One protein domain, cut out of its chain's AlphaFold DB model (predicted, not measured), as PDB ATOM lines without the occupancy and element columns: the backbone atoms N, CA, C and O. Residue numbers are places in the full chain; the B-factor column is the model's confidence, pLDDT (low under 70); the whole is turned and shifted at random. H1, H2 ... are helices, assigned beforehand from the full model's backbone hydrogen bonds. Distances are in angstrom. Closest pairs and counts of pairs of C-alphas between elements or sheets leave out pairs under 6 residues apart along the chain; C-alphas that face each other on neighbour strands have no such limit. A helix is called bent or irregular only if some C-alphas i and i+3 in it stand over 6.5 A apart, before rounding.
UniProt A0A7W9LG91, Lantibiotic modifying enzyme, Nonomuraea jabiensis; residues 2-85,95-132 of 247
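This is residues 2 to 85 and 95 to 132 of the 247 residues of the protein "Lantibiotic modifying enzyme" of Nonomuraea jabiensis (UniProt A0A7W9LG91). Two helical hairpins, H3 with H4 and H5 with H6, pack together through H3 and H5, while H1 packs on the side of H3 away from H5. The short, irregular H2 lies out on loops and touches no helix. The printed part has 122 residues with six named helices, H1 to H6 in order along the chain, and no named strand; the class is all helix, with 70 residues in named elements. It is compact, with a radius of gyration of the C-alphas of 13.5 A, and spans 37 by 35 by 20 A.

H3, residues 37 to 51, is the hub and touches three helices. It forms a hairpin with H4, residues 54 to 68, at a shallow tilt of 17 degrees, opposite ways; their closest C-alphas, of Gly 41 and Gly 60, are 3.8 A apart. H3 also touches H5, residues 103 to 113, at a shallow tilt of 17 degrees, the same way, and the closest C-alphas are those of Gly 38 and Ser 109, 5.6 A. H5 forms a hairpin with H6, residues 119 to 132, at a shallow tilt of 28 degrees, opposite ways, closest at the C-alphas of Gly 107 and Val 126, 4.9 A. H4 and H6 are near each other. H1, residues 2 to 10, touches H3 at a steep tilt of 39 degrees, opposite ways, with the C-alphas of Ala 5 and Leu 44 closest, 6.2 A apart. H1 only just touches H4, with 3 pairs of C-alphas within 8 A, and H4 does so with residues 56 to 59 alone. H2, residues 20 to 25, is apart from H3. Every O i to N i+4 pair is within hydrogen-bond range in H1, H3, H4, H5 and H6; in H2 it is 0 of 2, with 1 of 3 O i to N i+3 pairs within range.

H3 is 20.8 A from first to last C-alpha, H4 21.1 A, H6 20.3 A, H5 15.3 A and H1 12.0 A. H2 is irregular: C-alphas 21 and 24 are 7.8 A apart. C-alpha 2, where H1 begins, is at (176.730, 83.551, 211.973); C-alpha 37, where H3 begins, is at (185.291, 97.618, 222.270); C-alpha 132, where H6 ends, is at (179.508, 114.677, 229.742).

The two C-alphas farthest apart, of Ala 52 and Ser 85, are 43.2 A apart. Residues 86 to 94 are not printed, and C-alphas 85 and 95 are 15.4 A apart across this cut. The link from H2 to H3 is long. Residues 69 to 85 hold no named element; within them residues 71 to 72 pair antiparallel with residues 77 to 78. The mean pLDDT of the printed part is 84.9; residues 21 to 27, 74 to 76, 80 to 85 and 121 are under 70.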
ATOM      1  N   ASP A   2     175.818  84.470 211.259       89.25
ATOM      2  CA  ASP A   2     176.730  83.551 211.973       89.25
ATOM      3  C   ASP A   2     178.214  83.643 211.548       89.25
ATOM      4  O   ASP A   2     179.075  83.906 212.378       89.25
ATOM      5  N   LYS A   3     178.530  83.568 210.243       93.94
ATOM      6  CA  LYS A   3     179.924  83.715 209.759       93.94
ATOM      7  C   LYS A   3     180.608  85.013 210.222       93.94
ATOM      8  O   LYS A   3     181.791  84.988 210.538       93.94
ATOM      9  N   ALA A   4     179.873  86.127 210.250       93.12
ATOM     10  CA  ALA A   4     180.407  87.425 210.661       93.12
ATOM     11  C   ALA A   4     180.586  87.500 212.185       93.12
ATOM     12  O   ALA A   4     181.638  87.928 212.644       93.12
ATOM     13  N   ALA A   5     179.608  87.013 212.957       93.75
ATOM     14  CA  ALA A   5     179.696  86.941 214.417       93.75
ATOM     15  C   ALA A   5     180.856  86.042 214.869       93.75
ATOM     16  O   ALA A   5     181.649  86.425 215.723       93.75
ATOM     17  N   ARG A   6     181.023  84.880 214.226       95.31
ATOM     18  CA  ARG A   6     182.149  83.978 214.473       95.31
ATOM     19  C   ARG A   6     183.489  84.611 214.117       95.31
ATOM     20  O   ARG A   6     184.442  84.445 214.867       95.31
ATOM     21  N   HIS A   7     183.572  85.321 212.992       94.38
ATOM     22  CA  HIS A   7     184.791  86.042 212.631       94.38
ATOM     23  C   HIS A   7     185.146  87.089 213.691       94.38
ATOM     24  O   HIS A   7     186.269  87.070 214.182       94.38
ATOM     25  N   LEU A   8     184.175  87.915 214.099       93.06
ATOM     26  CA  LEU A   8     184.357  88.931 215.134       93.06
ATOM     27  C   LEU A   8     184.784  88.317 216.476       93.06
ATOM     28  O   LEU A   8     185.725  88.794 217.100       93.06
ATOM     29  N   LEU A   9     184.147  87.221 216.904       94.56
ATOM     30  CA  LEU A   9     184.544  86.507 218.120       94.56
ATOM     31  C   LEU A   9     185.982  85.975 218.024       94.56
ATOM     32  O   LEU A   9     186.735  86.065 218.987       94.56
ATOM     33  N   ASN A  10     186.367  85.423 216.873       94.19
ATOM     34  CA  ASN A  10     187.675  84.797 216.686       94.19
ATOM     35  C   ASN A  10     188.812  85.807 216.468       94.19
ATOM     36  O   ASN A  10     189.970  85.450 216.660       94.19
ATOM     37  N   SER A  11     188.509  87.044 216.068       91.19
ATOM     38  CA  SER A  11     189.502  88.097 215.826       91.19
ATOM     39  C   SER A  11     189.857  88.914 217.075       91.19
ATOM     40  O   SER A  11     190.585  89.901 216.968       91.19
ATOM     41  N   ARG A  12     189.332  88.544 218.250       90.69
ATOM     42  CA  ARG A  12     189.568  89.262 219.509       90.69
ATOM     43  C   ARG A  12     190.983  89.054 220.050       90.69
ATOM     44  O   ARG A  12     191.576  87.985 219.913       90.69
ATOM     45  N   THR A  13     191.500  90.058 220.742       86.38
ATOM     46  CA  THR A  13     192.700  89.985 221.581       86.38
ATOM     47  C   THR A  13     192.261  90.077 223.041       86.38
ATOM     48  O   THR A  13     192.029  91.160 223.568       86.38
ATOM     49  N   GLY A  14     192.082  88.924 223.693       88.50
ATOM     50  CA  GLY A  14     191.413  88.869 224.998       88.50
ATOM     51  C   GLY A  14     189.923  89.230 224.864       88.50
ATOM     52  O   GLY A  14     189.262  88.673 223.987       88.50
ATOM     53  N   PRO A  15     189.368  90.121 225.705       88.38
ATOM     54  CA  PRO A  15     187.974  90.564 225.601       88.38
ATOM     55  C   PRO A  15     187.741  91.696 224.579       88.38
ATOM     56  O   PRO A  15     186.619  92.178 224.479       88.38
ATOM     57  N   SER A  16     188.750  92.150 223.830       88.62
ATOM     58  CA  SER A  16     188.665  93.365 223.001       88.62
ATOM     59  C   SER A  16     189.304  93.209 221.614       88.62
ATOM     60  O   SER A  16     189.723  92.115 221.237       88.62
ATOM     61  N   TRP A  17     189.347  94.286 220.817       88.19
ATOM     62  CA  TRP A  17     189.870  94.280 219.444       88.19
ATOM     63  C   TRP A  17     190.756  95.486 219.165       88.19
ATOM     64  O   TRP A  17     190.417  96.619 219.503       88.19
ATOM     65  N   PHE A  18     191.856  95.254 218.457       81.88
ATOM     66  CA  PHE A  18     192.579  96.338 217.807       81.88
ATOM     67  C   PHE A  18     191.861  96.711 216.513       81.88
ATOM     68  O   PHE A  18     191.660  95.860 215.647       81.88
ATOM     69  N   SER A  19     191.501  97.984 216.368       70.44
ATOM     70  CA  SER A  19     191.090  98.501 215.067       70.44
ATOM     71  C   SER A  19     192.331  98.633 214.193       70.44
ATOM     72  O   SER A  19     193.241  99.378 214.547       70.44
ATOM     73  N   ASP A  20     192.372  97.951 213.046       70.81
ATOM     74  CA  ASP A  20     193.515  98.026 212.124       70.81
ATOM     75  C   ASP A  20     193.821  99.466 211.697       70.81
ATOM     76  O   ASP A  20     194.982  99.844 211.588       70.81
ATOM     77  N   SER A  21     192.789 100.300 211.546       66.62
ATOM     78  CA  SER A  21     192.934 101.722 211.211       66.62
ATOM     79  C   SER A  21     193.571 102.577 212.312       66.62
ATOM     80  O   SER A  21     193.953 103.711 212.044       66.62
ATOM     81  N   LEU A  22     193.647 102.071 213.546       66.38
ATOM     82  CA  LEU A  22     194.129 102.802 214.724       66.38
ATOM     83  C   LEU A  22     195.249 102.058 215.455       66.38
ATOM     84  O   LEU A  22     195.676 102.496 216.518       66.38
ATOM     85  N   ARG A  23     195.740 100.953 214.883       68.00
ATOM     86  CA  ARG A  23     196.768 100.091 215.479       68.00
ATOM     87  C   ARG A  23     198.051 100.854 215.805       68.00
ATOM     88  O   ARG A  23     198.654 100.586 216.832       68.00
ATOM     89  N   ASP A  24     198.413 101.823 214.969       68.88
ATOM     90  CA  ASP A  24     199.624 102.633 215.148       68.88
ATOM     91  C   ASP A  24     199.419 103.839 216.089       68.88
ATOM     92  O   ASP A  24     200.352 104.596 216.324       68.88
ATOM     93  N   HIS A  25     198.201 104.041 216.610       67.12
ATOM     94  CA  HIS A  25     197.814 105.220 217.403       67.12
ATOM     95  C   HIS A  25     197.270 104.854 218.798       67.12
ATOM     96  O   HIS A  25     196.706 105.704 219.494       67.12
ATOM     97  N   ALA A  26     197.368 103.580 219.191       67.44
ATOM     98  CA  ALA A  26     196.931 103.105 220.496       67.44
ATOM     99  C   ALA A  26     197.674 101.826 220.909       67.44
ATOM    100  O   ALA A  26     197.599 100.801 220.233       67.44
ATOM    101  N   ASP A  27     198.300 101.858 222.085       68.81
ATOM    102  CA  ASP A  27     198.986 100.695 222.668       68.81
ATOM    103  C   ASP A  27     198.015  99.649 223.238       68.81
ATOM    104  O   ASP A  27     198.405  98.535 223.602       68.81
ATOM    105  N   ARG A  28     196.724  99.996 223.340       73.19
ATOM    106  CA  ARG A  28     195.655  99.124 223.839       73.19
ATOM    107  C   ARG A  28     194.378  99.288 223.006       73.19
ATOM    108  O   ARG A  28     194.148 100.356 222.441       73.19
ATOM    109  N   PRO A  29     193.514  98.257 222.955       80.19
ATOM    110  CA  PRO A  29     192.192  98.347 222.339       80.19
ATOM    111  C   PRO A  29     191.390  99.538 222.866       80.19
ATOM    112  O   PRO A  29     191.233  99.690 224.079       80.19
ATOM    113  N   ILE A  30     190.897 100.369 221.947       80.19
ATOM    114  CA  ILE A  30     190.236 101.635 222.268       80.19
ATOM    115  C   ILE A  30     188.766 101.453 222.672       80.19
ATOM    116  O   ILE A  30     188.121 100.443 222.359       80.19
ATOM    117  N   SER A  31     188.235 102.476 223.335       82.62
ATOM    118  CA  SER A  31     186.825 102.584 223.711       82.62
ATOM    119  C   SER A  31     185.994 103.278 222.620       82.62
ATOM    120  O   SER A  31     186.523 104.038 221.806       82.62
ATOM    121  N   GLY A  32     184.679 103.049 222.600       84.44
ATOM    122  CA  GLY A  32     183.738 103.721 221.692       84.44
ATOM    123  C   GLY A  32     182.876 102.778 220.850       84.44
ATOM    124  O   GLY A  32     182.985 101.555 220.931       84.44
ATOM    125  N   PHE A  33     181.992 103.355 220.027       91.25
ATOM    126  CA  PHE A  33     180.990 102.582 219.284       91.25
ATOM    127  C   PHE A  33     181.439 102.165 217.875       91.25
ATOM    128  O   PHE A  33     181.159 101.052 217.448       91.25
ATOM    129  N   SER A  34     182.136 103.030 217.130       87.94
ATOM    130  CA  SER A  34     182.493 102.732 215.726       87.94
ATOM    131  C   SER A  34     183.683 101.782 215.610       87.94
ATOM    132  O   SER A  34     183.650 100.808 214.863       87.94
ATOM    133  N   HIS A  35     184.751 102.090 216.348       81.44
ATOM    134  CA  HIS A  35     186.033 101.377 216.275       81.44
ATOM    135  C   HIS A  35     186.436 100.755 217.614       81.44
ATOM    136  O   HIS A  35     187.503 100.152 217.709       81.44
ATOM    137  N   GLY A  36     185.610 100.949 218.643       84.25
ATOM    138  CA  GLY A  36     185.922 100.589 220.012       84.25
ATOM    139  C   GLY A  36     185.263  99.302 220.480       84.25
ATOM    140  O   GLY A  36     184.380  98.726 219.834       84.25
ATOM    141  N   THR A  37     185.716  98.871 221.648       89.38
ATOM    142  CA  THR A  37     185.291  97.618 222.270       89.38
ATOM    143  C   THR A  37     183.789  97.610 222.578       89.38
ATOM    144  O   THR A  37     183.139  96.587 222.365       89.38
ATOM    145  N   GLY A  38     183.203  98.740 222.992       89.88
ATOM    146  CA  GLY A  38     181.778  98.847 223.312       89.88
ATOM    147  C   GLY A  38     180.852  98.517 222.138       89.88
ATOM    148  O   GLY A  38     179.896  97.755 222.297       89.88
ATOM    149  N   GLY A  39     181.142  99.031 220.939       92.56
ATOM    150  CA  GLY A  39     180.337  98.741 219.745       92.56
ATOM    151  C   GLY A  39     180.460  97.297 219.261       92.56
ATOM    152  O   GLY A  39     179.460  96.664 218.918       92.56
ATOM    153  N   MET A  40     181.672  96.740 219.290       93.50
ATOM    154  CA  MET A  40     181.907  95.339 218.919       93.50
ATOM    155  C   MET A  40     181.276  94.369 219.925       93.50
ATOM    156  O   MET A  40     180.650  93.384 219.525       93.50
ATOM    157  N   GLY A  41     181.365  94.683 221.220       93.62
ATOM    158  CA  GLY A  41     180.702  93.936 222.285       93.62
ATOM    159  C   GLY A  41     179.181  93.947 222.134       93.62
ATOM    160  O   GLY A  41     178.549  92.889 222.171       93.62
ATOM    161  N   TRP A  42     178.591  95.116 221.865       93.94
ATOM    162  CA  TRP A  42     177.165  95.228 221.551       93.94
ATOM    163  C   TRP A  42     176.770  94.383 220.327       93.94
ATOM    164  O   TRP A  42     175.772  93.663 220.376       93.94
ATOM    165  N   ALA A  43     177.558  94.422 219.248       94.50
ATOM    166  CA  ALA A  43     177.269  93.670 218.028       94.50
ATOM    167  C   ALA A  43     177.291  92.146 218.258       94.50
ATOM    168  O   ALA A  43     176.443  91.435 217.713       94.50
ATOM    169  N   LEU A  44     178.220  91.642 219.082       94.81
ATOM    170  CA  LEU A  44     178.242  90.236 219.497       94.81
ATOM    171  C   LEU A  44     177.041  89.877 220.370       94.81
ATOM    172  O   LEU A  44     176.404  88.856 220.114       94.81
ATOM    173  N   GLY A  45     176.687  90.722 221.340       93.81
ATOM    174  CA  GLY A  45     175.485  90.530 222.154       93.81
ATOM    175  C   GLY A  45     174.227  90.395 221.296       93.81
ATOM    176  O   GLY A  45     173.483  89.422 221.422       93.81
ATOM    177  N   LEU A  46     174.057  91.307 220.334       93.25
ATOM    178  CA  LEU A  46     172.932  91.284 219.400       93.25
ATOM    179  C   LEU A  46     172.943  90.033 218.515       93.25
ATOM    180  O   LEU A  46     171.893  89.443 218.259       93.25
ATOM    181  N   ALA A  47     174.116  89.616 218.034       94.25
ATOM    182  CA  ALA A  47     174.240  88.392 217.253       94.25
ATOM    183  C   ALA A  47     173.873  87.150 218.076       94.25
ATOM    184  O   ALA A  47     173.200  86.269 217.550       94.25
ATOM    185  N   GLY A  48     174.275  87.095 219.347       94.00
ATOM    186  CA  GLY A  48     173.914  86.020 220.268       94.00
ATOM    187  C   GLY A  48     172.412  85.913 220.483       94.00
ATOM    188  O   GLY A  48     171.867  84.821 220.378       94.00
ATOM    189  N   GLU A  49     171.725  87.040 220.668       91.00
ATOM    190  CA  GLU A  49     170.262  87.064 220.777       91.00
ATOM    191  C   GLU A  49     169.580  86.572 219.492       91.00
ATOM    192  O   GLU A  49     168.717  85.699 219.532       91.00
ATOM    193  N   LEU A  50     169.996  87.088 218.331       92.25
ATOM    194  CA  LEU A  50     169.376  86.749 217.045       92.25
ATOM    195  C   LEU A  50     169.654  85.312 216.585       92.25
ATOM    196  O   LEU A  50     168.887  84.767 215.791       92.25
ATOM    197  N   LEU A  51     170.767  84.724 217.025       93.56
ATOM    198  CA  LEU A  51     171.190  83.371 216.658       93.56
ATOM    199  C   LEU A  51     170.939  82.343 217.768       93.56
ATOM    200  O   LEU A  51     171.205  81.167 217.539       93.56
ATOM    201  N   ALA A  52     170.425  82.778 218.923       94.44
ATOM    202  CA  ALA A  52     170.286  81.975 220.137       94.44
ATOM    203  C   ALA A  52     171.603  81.291 220.557       94.44
ATOM    204  O   ALA A  52     171.624  80.099 220.853       94.44
ATOM    205  N   GLU A  53     172.702  82.053 220.563       96.06
ATOM    206  CA  GLU A  53     174.044  81.555 220.875       96.06
ATOM    207  C   GLU A  53     174.681  82.307 222.055       96.06
ATOM    208  O   GLU A  53     175.227  83.409 221.916       96.06
ATOM    209  N   ASP A  54     174.648  81.673 223.230       94.81
ATOM    210  CA  ASP A  54     175.104  82.241 224.505       94.81
ATOM    211  C   ASP A  54     176.583  82.641 224.499       94.81
ATOM    212  O   ASP A  54     176.979  83.572 225.208       94.81
ATOM    213  N   ALA A  55     177.420  81.961 223.706       94.94
ATOM    214  CA  ALA A  55     178.835  82.298 223.597       94.94
ATOM    215  C   ALA A  55     179.046  83.730 223.078       94.94
ATOM    216  O   ALA A  55     179.950  84.423 223.549       94.94
ATOM    217  N   TYR A  56     178.197  84.200 222.158       96.12
ATOM    218  CA  TYR A  56     178.277  85.565 221.638       96.12
ATOM    219  C   TYR A  56     177.781  86.595 222.655       96.12
ATOM    220  O   TYR A  56     178.431  87.626 222.828       96.12
ATOM    221  N   VAL A  57     176.703  86.295 223.389       94.06
ATOM    222  CA  VAL A  57     176.215  87.169 224.472       94.06
ATOM    223  C   VAL A  57     177.282  87.334 225.550       94.06
ATOM    224  O   VAL A  57     177.614  88.456 225.931       94.06
ATOM    225  N   ARG A  58     177.886  86.226 225.995       94.38
ATOM    226  CA  ARG A  58     178.950  86.242 227.005       94.38
ATOM    227  C   ARG A  58     180.161  87.048 226.542       94.38
ATOM    228  O   ARG A  58     180.639  87.890 227.294       94.38
ATOM    229  N   ALA A  59     180.610  86.841 225.304       94.69
ATOM    230  CA  ALA A  59     181.720  87.600 224.738       94.69
ATOM    231  C   ALA A  59     181.408  89.104 224.627       94.69
ATOM    232  O   ALA A  59     182.280  89.931 224.885       94.69
ATOM    233  N   GLY A  60     180.164  89.469 224.299       94.06
ATOM    234  CA  GLY A  60     179.719  90.863 224.296       94.06
ATOM    235  C   GLY A  60     179.770  91.510 225.684       94.06
ATOM    236  O   GLY A  60     180.250  92.635 225.827       94.06
ATOM    237  N   ILE A  61     179.343  90.782 226.720       92.44
ATOM    238  CA  ILE A  61     179.422  91.231 228.118       92.44
ATOM    239  C   ILE A  61     180.883  91.353 228.579       92.44
ATOM    240  O   ILE A  61     181.229  92.330 229.240       92.44
ATOM    241  N   GLU A  62     181.745  90.392 228.233       92.69
ATOM    242  CA  GLU A  62     183.189  90.437 228.520       92.69
ATOM    243  C   GLU A  62     183.848  91.681 227.910       92.69
ATOM    244  O   GLU A  62     184.601  92.374 228.591       92.69
ATOM    245  N   ALA A  63     183.523  91.992 226.653       92.31
ATOM    246  CA  ALA A  63     184.028  93.168 225.954       92.31
ATOM    247  C   ALA A  63     183.607  94.475 226.625       92.31
ATOM    248  O   ALA A  63     184.435  95.350 226.880       92.31
ATOM    249  N   ILE A  64     182.323  94.592 226.964       89.50
ATOM    250  CA  ILE A  64     181.821  95.768 227.669       89.50
ATOM    251  C   ILE A  64     182.534  95.916 229.013       89.50
ATOM    252  O   ILE A  64     183.037  96.998 229.281       89.50
ATOM    253  N   ARG A  65     182.672  94.835 229.799       88.31
ATOM    254  CA  ARG A  65     183.397  94.831 231.085       88.31
ATOM    255  C   ARG A  65     184.849  95.279 230.969       88.31
ATOM    256  O   ARG A  65     185.298  96.040 231.815       88.31
ATOM    257  N   TYR A  66     185.557  94.852 229.927       88.00
ATOM    258  CA  TYR A  66     186.906  95.347 229.655       88.00
ATOM    259  C   TYR A  66     186.919  96.863 229.445       88.00
ATOM    260  O   TYR A  66     187.754  97.564 230.004       88.00
ATOM    261  N   GLU A  67     185.966  97.395 228.677       87.19
ATOM    262  CA  GLU A  67     185.857  98.841 228.469       87.19
ATOM    263  C   GLU A  67     185.509  99.588 229.774       87.19
ATOM    264  O   GLU A  67     185.942 100.725 229.952       87.19
ATOM    265  N   GLN A  68     184.812  98.952 230.726       84.25
ATOM    266  CA  GLN A  68     184.535  99.531 232.054       84.25
ATOM    267  C   GLN A  68     185.800  99.751 232.891       84.25
ATOM    268  O   GLN A  68     185.790 100.613 233.761       84.25
ATOM    269  N   GLU A  69     186.905  99.047 232.625       83.62
ATOM    270  CA  GLU A  69     188.184  99.318 233.301       83.62
ATOM    271  C   GLU A  69     188.710 100.733 233.002       83.62
ATOM    272  O   GLU A  69     189.527 101.258 233.753       83.62
ATOM    273  N   SER A  70     188.233 101.359 231.919       79.19
ATOM    274  CA  SER A  70     188.532 102.756 231.598       79.19
ATOM    275  C   SER A  70     187.613 103.753 232.307       79.19
ATOM    276  O   SER A  70     187.891 104.946 232.278       79.19
ATOM    277  N   PHE A  71     186.520 103.313 232.931       82.12
ATOM    278  CA  PHE A  71     185.591 104.210 233.607       82.12
ATOM    279  C   PHE A  71     186.110 104.587 234.995       82.12
ATOM    280  O   PHE A  71     186.379 103.720 235.823       82.12
ATOM    281  N   ASP A  72     186.202 105.888 235.263       77.12
ATOM    282  CA  ASP A  72     186.486 106.428 236.587       77.12
ATOM    283  C   ASP A  72     185.182 106.939 237.231       77.12
ATOM    284  O   ASP A  72     184.666 107.992 236.840       77.12
ATOM    285  N   PRO A  73     184.646 106.240 238.250       70.81
ATOM    286  CA  PRO A  73     183.442 106.668 238.954       70.81
ATOM    287  C   PRO A  73     183.597 108.004 239.691       70.81
ATOM    288  O   PRO A  73     182.594 108.666 239.951       70.81
ATOM    289  N   GLY A  74     184.823 108.394 240.059       67.94
ATOM    290  CA  GLY A  74     185.101 109.632 240.788       67.94
ATOM    291  C   GLY A  74     184.978 110.874 239.911       67.94
ATOM    292  O   GLY A  74     184.480 111.903 240.368       67.94
ATOM    293  N   THR A  75     185.386 110.772 238.646       67.44
ATOM    294  CA  THR A  75     185.259 111.856 237.658       67.44
ATOM    295  C   THR A  75     184.028 111.710 236.763       67.44
ATOM    296  O   THR A  75     183.639 112.672 236.101       67.44
ATOM    297  N   GLY A  76     183.393 110.532 236.736       68.50
ATOM    298  CA  GLY A  76     182.296 110.232 235.817       68.50
ATOM    299  C   GLY A  76     182.747 110.252 234.355       68.50
ATOM    300  O   GLY A  76     181.953 110.555 233.465       68.50
ATOM    301  N   ALA A  77     184.028 109.979 234.107       71.38
ATOM    302  CA  ALA A  77     184.636 110.026 232.790       71.38
ATOM    303  C   ALA A  77     185.180 108.653 232.392       71.38
ATOM    304  O   ALA A  77     185.558 107.832 233.226       71.38
ATOM    305  N   PHE A  78     185.230 108.419 231.087       76.06
ATOM    306  CA  PHE A  78     185.974 107.303 230.522       76.06
ATOM    307  C   PHE A  78     187.375 107.808 230.192       76.06
ATOM    308  O   PHE A  78     187.512 108.805 229.481       76.06
ATOM    309  N   ALA A  79     188.397 107.136 230.714       70.19
ATOM    310  CA  ALA A  79     189.780 107.384 230.365       70.19
ATOM    311  C   ALA A  79     189.937 107.246 228.849       70.19
ATOM    312  O   ALA A  79     189.545 106.245 228.241       70.19
ATOM    313  N   GLU A  80     190.500 108.276 228.232       67.19
ATOM    314  CA  GLU A  80     190.792 108.254 226.813       67.19
ATOM    315  C   GLU A  80     192.005 107.340 226.598       67.19
ATOM    316  O   GLU A  80     193.120 107.644 227.007       67.19
ATOM    317  N   LEU A  81     191.774 106.171 225.995       62.50
ATOM    318  CA  LEU A  81     192.811 105.153 225.777       62.50
ATOM    319  C   LEU A  81     193.631 105.388 224.497       62.50
ATOM    320  O   LEU A  81     194.431 104.537 224.109       62.50
ATOM    321  N   ARG A  82     193.398 106.508 223.806       62.16
ATOM    322  CA  ARG A  82     194.164 106.908 222.623       62.16
ATOM    323  C   ARG A  82     195.400 107.679 223.053       62.16
ATOM    324  O   ARG A  82     195.368 108.407 224.041       62.16
ATOM    325  N   ASP A  83     196.463 107.561 222.270       54.41
ATOM    326  CA  ASP A  83     197.642 108.384 222.479       54.41
ATOM    327  C   ASP A  83     197.298 109.862 222.214       54.41
ATOM    328  O   ASP A  83     197.084 110.282 221.074       54.41
ATOM    329  N   HIS A  84     197.213 110.660 223.282       51.25
ATOM    330  CA  HIS A  84     196.987 112.105 223.201       51.25
ATOM    331  C   HIS A  84     198.100 112.830 222.432       51.25
ATOM    332  O   HIS A  84     197.839 113.885 221.850       51.25
ATOM    333  N   SER A  85     199.310 112.256 222.383       44.84
ATOM    334  CA  SER A  85     200.444 112.825 221.650       44.84
ATOM    335  C   SER A  85     200.290 112.699 220.133       44.84
ATOM    336  O   SER A  85     200.801 113.536 219.398       44.84
ATOM    337  N   PRO A  95     186.495 116.426 227.637       80.56
ATOM    338  CA  PRO A  95     186.238 115.037 227.277       80.56
ATOM    339  C   PRO A  95     185.615 114.900 225.883       80.56
ATOM    340  O   PRO A  95     184.708 115.653 225.510       80.56
ATOM    341  N   THR A  96     186.054 113.896 225.119       85.81
ATOM    342  CA  THR A  96     185.473 113.620 223.804       85.81
ATOM    343  C   THR A  96     184.036 113.109 223.943       85.81
ATOM    344  O   THR A  96     183.760 112.172 224.690       85.81
ATOM    345  N   THR A  97     183.118 113.665 223.157       90.25
ATOM    346  CA  THR A  97     181.693 113.302 223.131       90.25
ATOM    347  C   THR A  97     181.261 112.659 221.817       90.25
ATOM    348  O   THR A  97     180.097 112.746 221.474       90.25
ATOM    349  N   PHE A  98     182.143 112.047 221.024       91.44
ATOM    350  CA  PHE A  98     181.762 111.601 219.677       91.44
ATOM    351  C   PHE A  98     181.131 110.203 219.667       91.44
ATOM    352  O   PHE A  98     181.263 109.418 220.607       91.44
ATOM    353  N   TRP A  99     180.434 109.885 218.574       93.44
ATOM    354  CA  TRP A  99     179.873 108.552 218.341       93.44
ATOM    355  C   TRP A  99     180.985 107.541 218.073       93.44
ATOM    356  O   TRP A  99     180.995 106.431 218.608       93.44
ATOM    357  N   CYS A 100     181.940 107.936 217.228       88.69
ATOM    358  CA  CYS A 100     183.029 107.068 216.810       88.69
ATOM    359  C   CYS A 100     183.934 106.673 217.984       88.69
ATOM    360  O   CYS A 100     184.304 105.500 218.081       88.69
ATOM    361  N   TYR A 101     184.216 107.626 218.875       82.44
ATOM    362  CA  TYR A 101     184.955 107.459 220.123       82.44
ATOM    363  C   TYR A 101     184.545 108.546 221.133       82.44
ATOM    364  O   TYR A 101     184.279 109.687 220.762       82.44
ATOM    365  N   GLY A 102     184.508 108.204 222.420       87.12
ATOM    366  CA  GLY A 102     184.159 109.135 223.496       87.12
ATOM    367  C   GLY A 102     182.845 108.815 224.205       87.12
ATOM    368  O   GLY A 102     182.179 107.815 223.926       87.12
ATOM    369  N   ALA A 103     182.488 109.683 225.152       89.94
ATOM    370  CA  ALA A 103     181.429 109.453 226.129       89.94
ATOM    371  C   ALA A 103     180.082 109.116 225.482       89.94
ATOM    372  O   ALA A 103     179.384 108.222 225.957       89.94
ATOM    373  N   MET A 104     179.736 109.776 224.370       92.50
ATOM    374  CA  MET A 104     178.474 109.513 223.688       92.50
ATOM    375  C   MET A 104     178.408 108.100 223.104       92.50
ATOM    376  O   MET A 104     177.464 107.368 223.398       92.50
ATOM    377  N   GLY A 105     179.408 107.690 222.317       93.19
ATOM    378  CA  GLY A 105     179.455 106.348 221.732       93.19
ATOM    379  C   GLY A 105     179.499 105.243 222.792       93.19
ATOM    380  O   GLY A 105     178.819 104.222 222.657       93.19
ATOM    381  N   ILE A 106     180.238 105.467 223.882       91.94
ATOM    382  CA  ILE A 106     180.289 104.532 225.013       91.94
ATOM    383  C   ILE A 106     178.910 104.435 225.676       91.94
ATOM    384  O   ILE A 106     178.365 103.336 225.777       91.94
ATOM    385  N   GLY A 107     178.290 105.563 226.030       93.19
ATOM    386  CA  GLY A 107     176.941 105.597 226.598       93.19
ATOM    387  C   GLY A 107     175.904 104.921 225.702       93.19
ATOM    388  O   GLY A 107     175.088 104.136 226.185       93.19
ATOM    389  N   LEU A 108     175.976 105.148 224.386       94.69
ATOM    390  CA  LEU A 108     175.078 104.524 223.417       94.69
ATOM    391  C   LEU A 108     175.223 102.999 223.434       94.69
ATOM    392  O   LEU A 108     174.215 102.294 223.481       94.69
ATOM    393  N   SER A 109     176.453 102.476 223.479       93.62
ATOM    394  CA  SER A 109     176.677 101.029 223.595       93.62
ATOM    395  C   SER A 109     176.016 100.442 224.850       93.62
ATOM    396  O   SER A 109     175.405  99.376 224.774       93.62
ATOM    397  N   ARG A 110     176.057 101.159 225.986       92.81
ATOM    398  CA  ARG A 110     175.443 100.719 227.248       92.81
ATOM    399  C   ARG A 110     173.931 100.739 227.188       92.81
ATOM    400  O   ARG A 110     173.310  99.774 227.618       92.81
ATOM    401  N   VAL A 111     173.341 101.784 226.607       93.69
ATOM    402  CA  VAL A 111     171.890 101.842 226.395       93.69
ATOM    403  C   VAL A 111     171.430 100.670 225.530       93.69
ATOM    404  O   VAL A 111     170.474  99.977 225.878       93.69
ATOM    405  N   LEU A 112     172.129 100.400 224.427       92.50
ATOM    406  CA  LEU A 112     171.732  99.345 223.499       92.50
ATOM    407  C   LEU A 112     171.964  97.932 224.059       92.50
ATOM    408  O   LEU A 112     171.204  97.015 223.723       92.50
ATOM    409  N   ALA A 113     172.976  97.763 224.913       91.75
ATOM    410  CA  ALA A 113     173.313  96.510 225.583       91.75
ATOM    411  C   ALA A 113     172.631  96.322 226.951       91.75
ATOM    412  O   ALA A 113     172.793  95.267 227.560       91.75
ATOM    413  N   ALA A 114     171.845  97.294 227.434       89.69
ATOM    414  CA  ALA A 114     171.267  97.298 228.784       89.69
ATOM    415  C   ALA A 114     170.468  96.027 229.126       89.69
ATOM    416  O   ALA A 114     170.400  95.631 230.283       89.69
ATOM    417  N   ARG A 115     169.903  95.362 228.113       84.81
ATOM    418  CA  ARG A 115     169.158  94.103 228.257       84.81
ATOM    419  C   ARG A 115     170.029  92.898 228.663       84.81
ATOM    420  O   ARG A 115     169.500  91.925 229.183       84.81
ATOM    421  N   TRP A 116     171.340  92.951 228.411       84.12
ATOM    422  CA  TRP A 116     172.299  91.880 228.722       84.12
ATOM    423  C   TRP A 116     173.246  92.247 229.874       84.12
ATOM    424  O   TRP A 116     173.973  91.390 230.373       84.12
ATOM    425  N   LEU A 117     173.279  93.520 230.276       80.56
ATOM    426  CA  LEU A 117     174.196  94.026 231.293       80.56
ATOM    427  C   LEU A 117     173.548  94.070 232.684       80.56
ATOM    428  O   LEU A 117     172.340  94.281 232.796       80.56
ATOM    429  N   PRO A 118     174.344  93.958 233.766       74.06
ATOM    430  CA  PRO A 118     173.861  94.241 235.113       74.06
ATOM    431  C   PRO A 118     173.311  95.671 235.218       74.06
ATOM    432  O   PRO A 118     174.012  96.637 234.901       74.06
ATOM    433  N   GLY A 119     172.074  95.800 235.706       72.81
ATOM    434  CA  GLY A 119     171.326  97.060 235.752       72.81
ATOM    435  C   GLY A 119     172.077  98.242 236.387       72.81
ATOM    436  O   GLY A 119     172.177  99.288 235.745       72.81
ATOM    437  N   PRO A 120     172.644  98.118 237.603       72.56
ATOM    438  CA  PRO A 120     173.283  99.247 238.286       72.56
ATOM    439  C   PRO A 120     174.498  99.830 237.552       72.56
ATOM    440  O   PRO A 120     174.631 101.049 237.461       72.56
ATOM    441  N   LEU A 121     175.357  98.972 236.992       66.94
ATOM    442  CA  LEU A 121     176.582  99.402 236.308       66.94
ATOM    443  C   LEU A 121     176.271 100.090 234.978       66.94
ATOM    444  O   LEU A 121     176.787 101.169 234.702       66.94
ATOM    445  N   ALA A 122     175.365  99.508 234.186       78.38
ATOM    446  CA  ALA A 122     174.928 100.127 232.941       78.38
ATOM    447  C   ALA A 122     174.276 101.499 233.190       78.38
ATOM    448  O   ALA A 122     174.479 102.423 232.408       78.38
ATOM    449  N   ARG A 123     173.527 101.665 234.291       83.81
ATOM    450  CA  ARG A 123     172.892 102.948 234.630       83.81
ATOM    451  C   ARG A 123     173.907 104.045 234.951       83.81
ATOM    452  O   ARG A 123     173.803 105.114 234.355       83.81
ATOM    453  N   ALA A 124     174.892 103.766 235.808       85.19
ATOM    454  CA  ALA A 124     175.906 104.749 236.198       85.19
ATOM    455  C   ALA A 124     176.705 105.278 234.993       85.19
ATOM    456  O   ALA A 124     176.897 106.483 234.850       85.19
ATOM    457  N   GLU A 125     177.103 104.390 234.081       89.56
ATOM    458  CA  GLU A 125     177.840 104.767 232.870       89.56
ATOM    459  C   GLU A 125     176.984 105.541 231.862       89.56
ATOM    460  O   GLU A 125     177.475 106.466 231.215       89.56
ATOM    461  N   VAL A 126     175.691 105.214 231.743       92.31
ATOM    462  CA  VAL A 126     174.761 106.003 230.923       92.31
ATOM    463  C   VAL A 126     174.560 107.399 231.517       92.31
ATOM    464  O   VAL A 126     174.559 108.374 230.770       92.31
ATOM    465  N   ASP A 127     174.432 107.526 232.840       91.94
ATOM    466  CA  ASP A 127     174.297 108.828 233.510       91.94
ATOM    467  C   ASP A 127     175.556 109.689 233.365       91.94
ATOM    468  O   ASP A 127     175.464 110.884 233.062       91.94
ATOM    469  N   ALA A 128     176.731 109.077 233.504       91.19
ATOM    470  CA  ALA A 128     178.013 109.714 233.239       91.19
ATOM    471  C   ALA A 128     178.109 110.204 231.785       91.19
ATOM    472  O   ALA A 128     178.356 111.386 231.532       91.19
ATOM    473  N   ALA A 129     177.810 109.332 230.817       92.75
ATOM    474  CA  ALA A 129     177.816 109.680 229.400       92.75
ATOM    475  C   ALA A 129     176.834 110.814 229.064       92.75
ATOM    476  O   ALA A 129     177.188 111.728 228.317       92.75
ATOM    477  N   LEU A 130     175.622 110.797 229.632       95.06
ATOM    478  CA  LEU A 130     174.639 111.874 229.473       95.06
ATOM    479  C   LEU A 130     175.158 113.194 230.049       95.06
ATOM    480  O   LEU A 130     175.016 114.234 229.409       95.06
ATOM    481  N   THR A 131     175.775 113.159 231.229       93.75
ATOM    482  CA  THR A 131     176.338 114.346 231.891       93.75
ATOM    483  C   THR A 131     177.430 114.988 231.040       93.75
ATOM    484  O   THR A 131     177.344 116.175 230.718       93.75
ATOM    485  N   VAL A 132     178.407 114.197 230.591       91.69
ATOM    486  CA  VAL A 132     179.508 114.677 229.742       91.69
ATOM    487  C   VAL A 132     178.987 115.176 228.390       91.69
ATOM    488  O   VAL A 132     179.389 116.241 227.919       91.69
TER     489      VAL A 132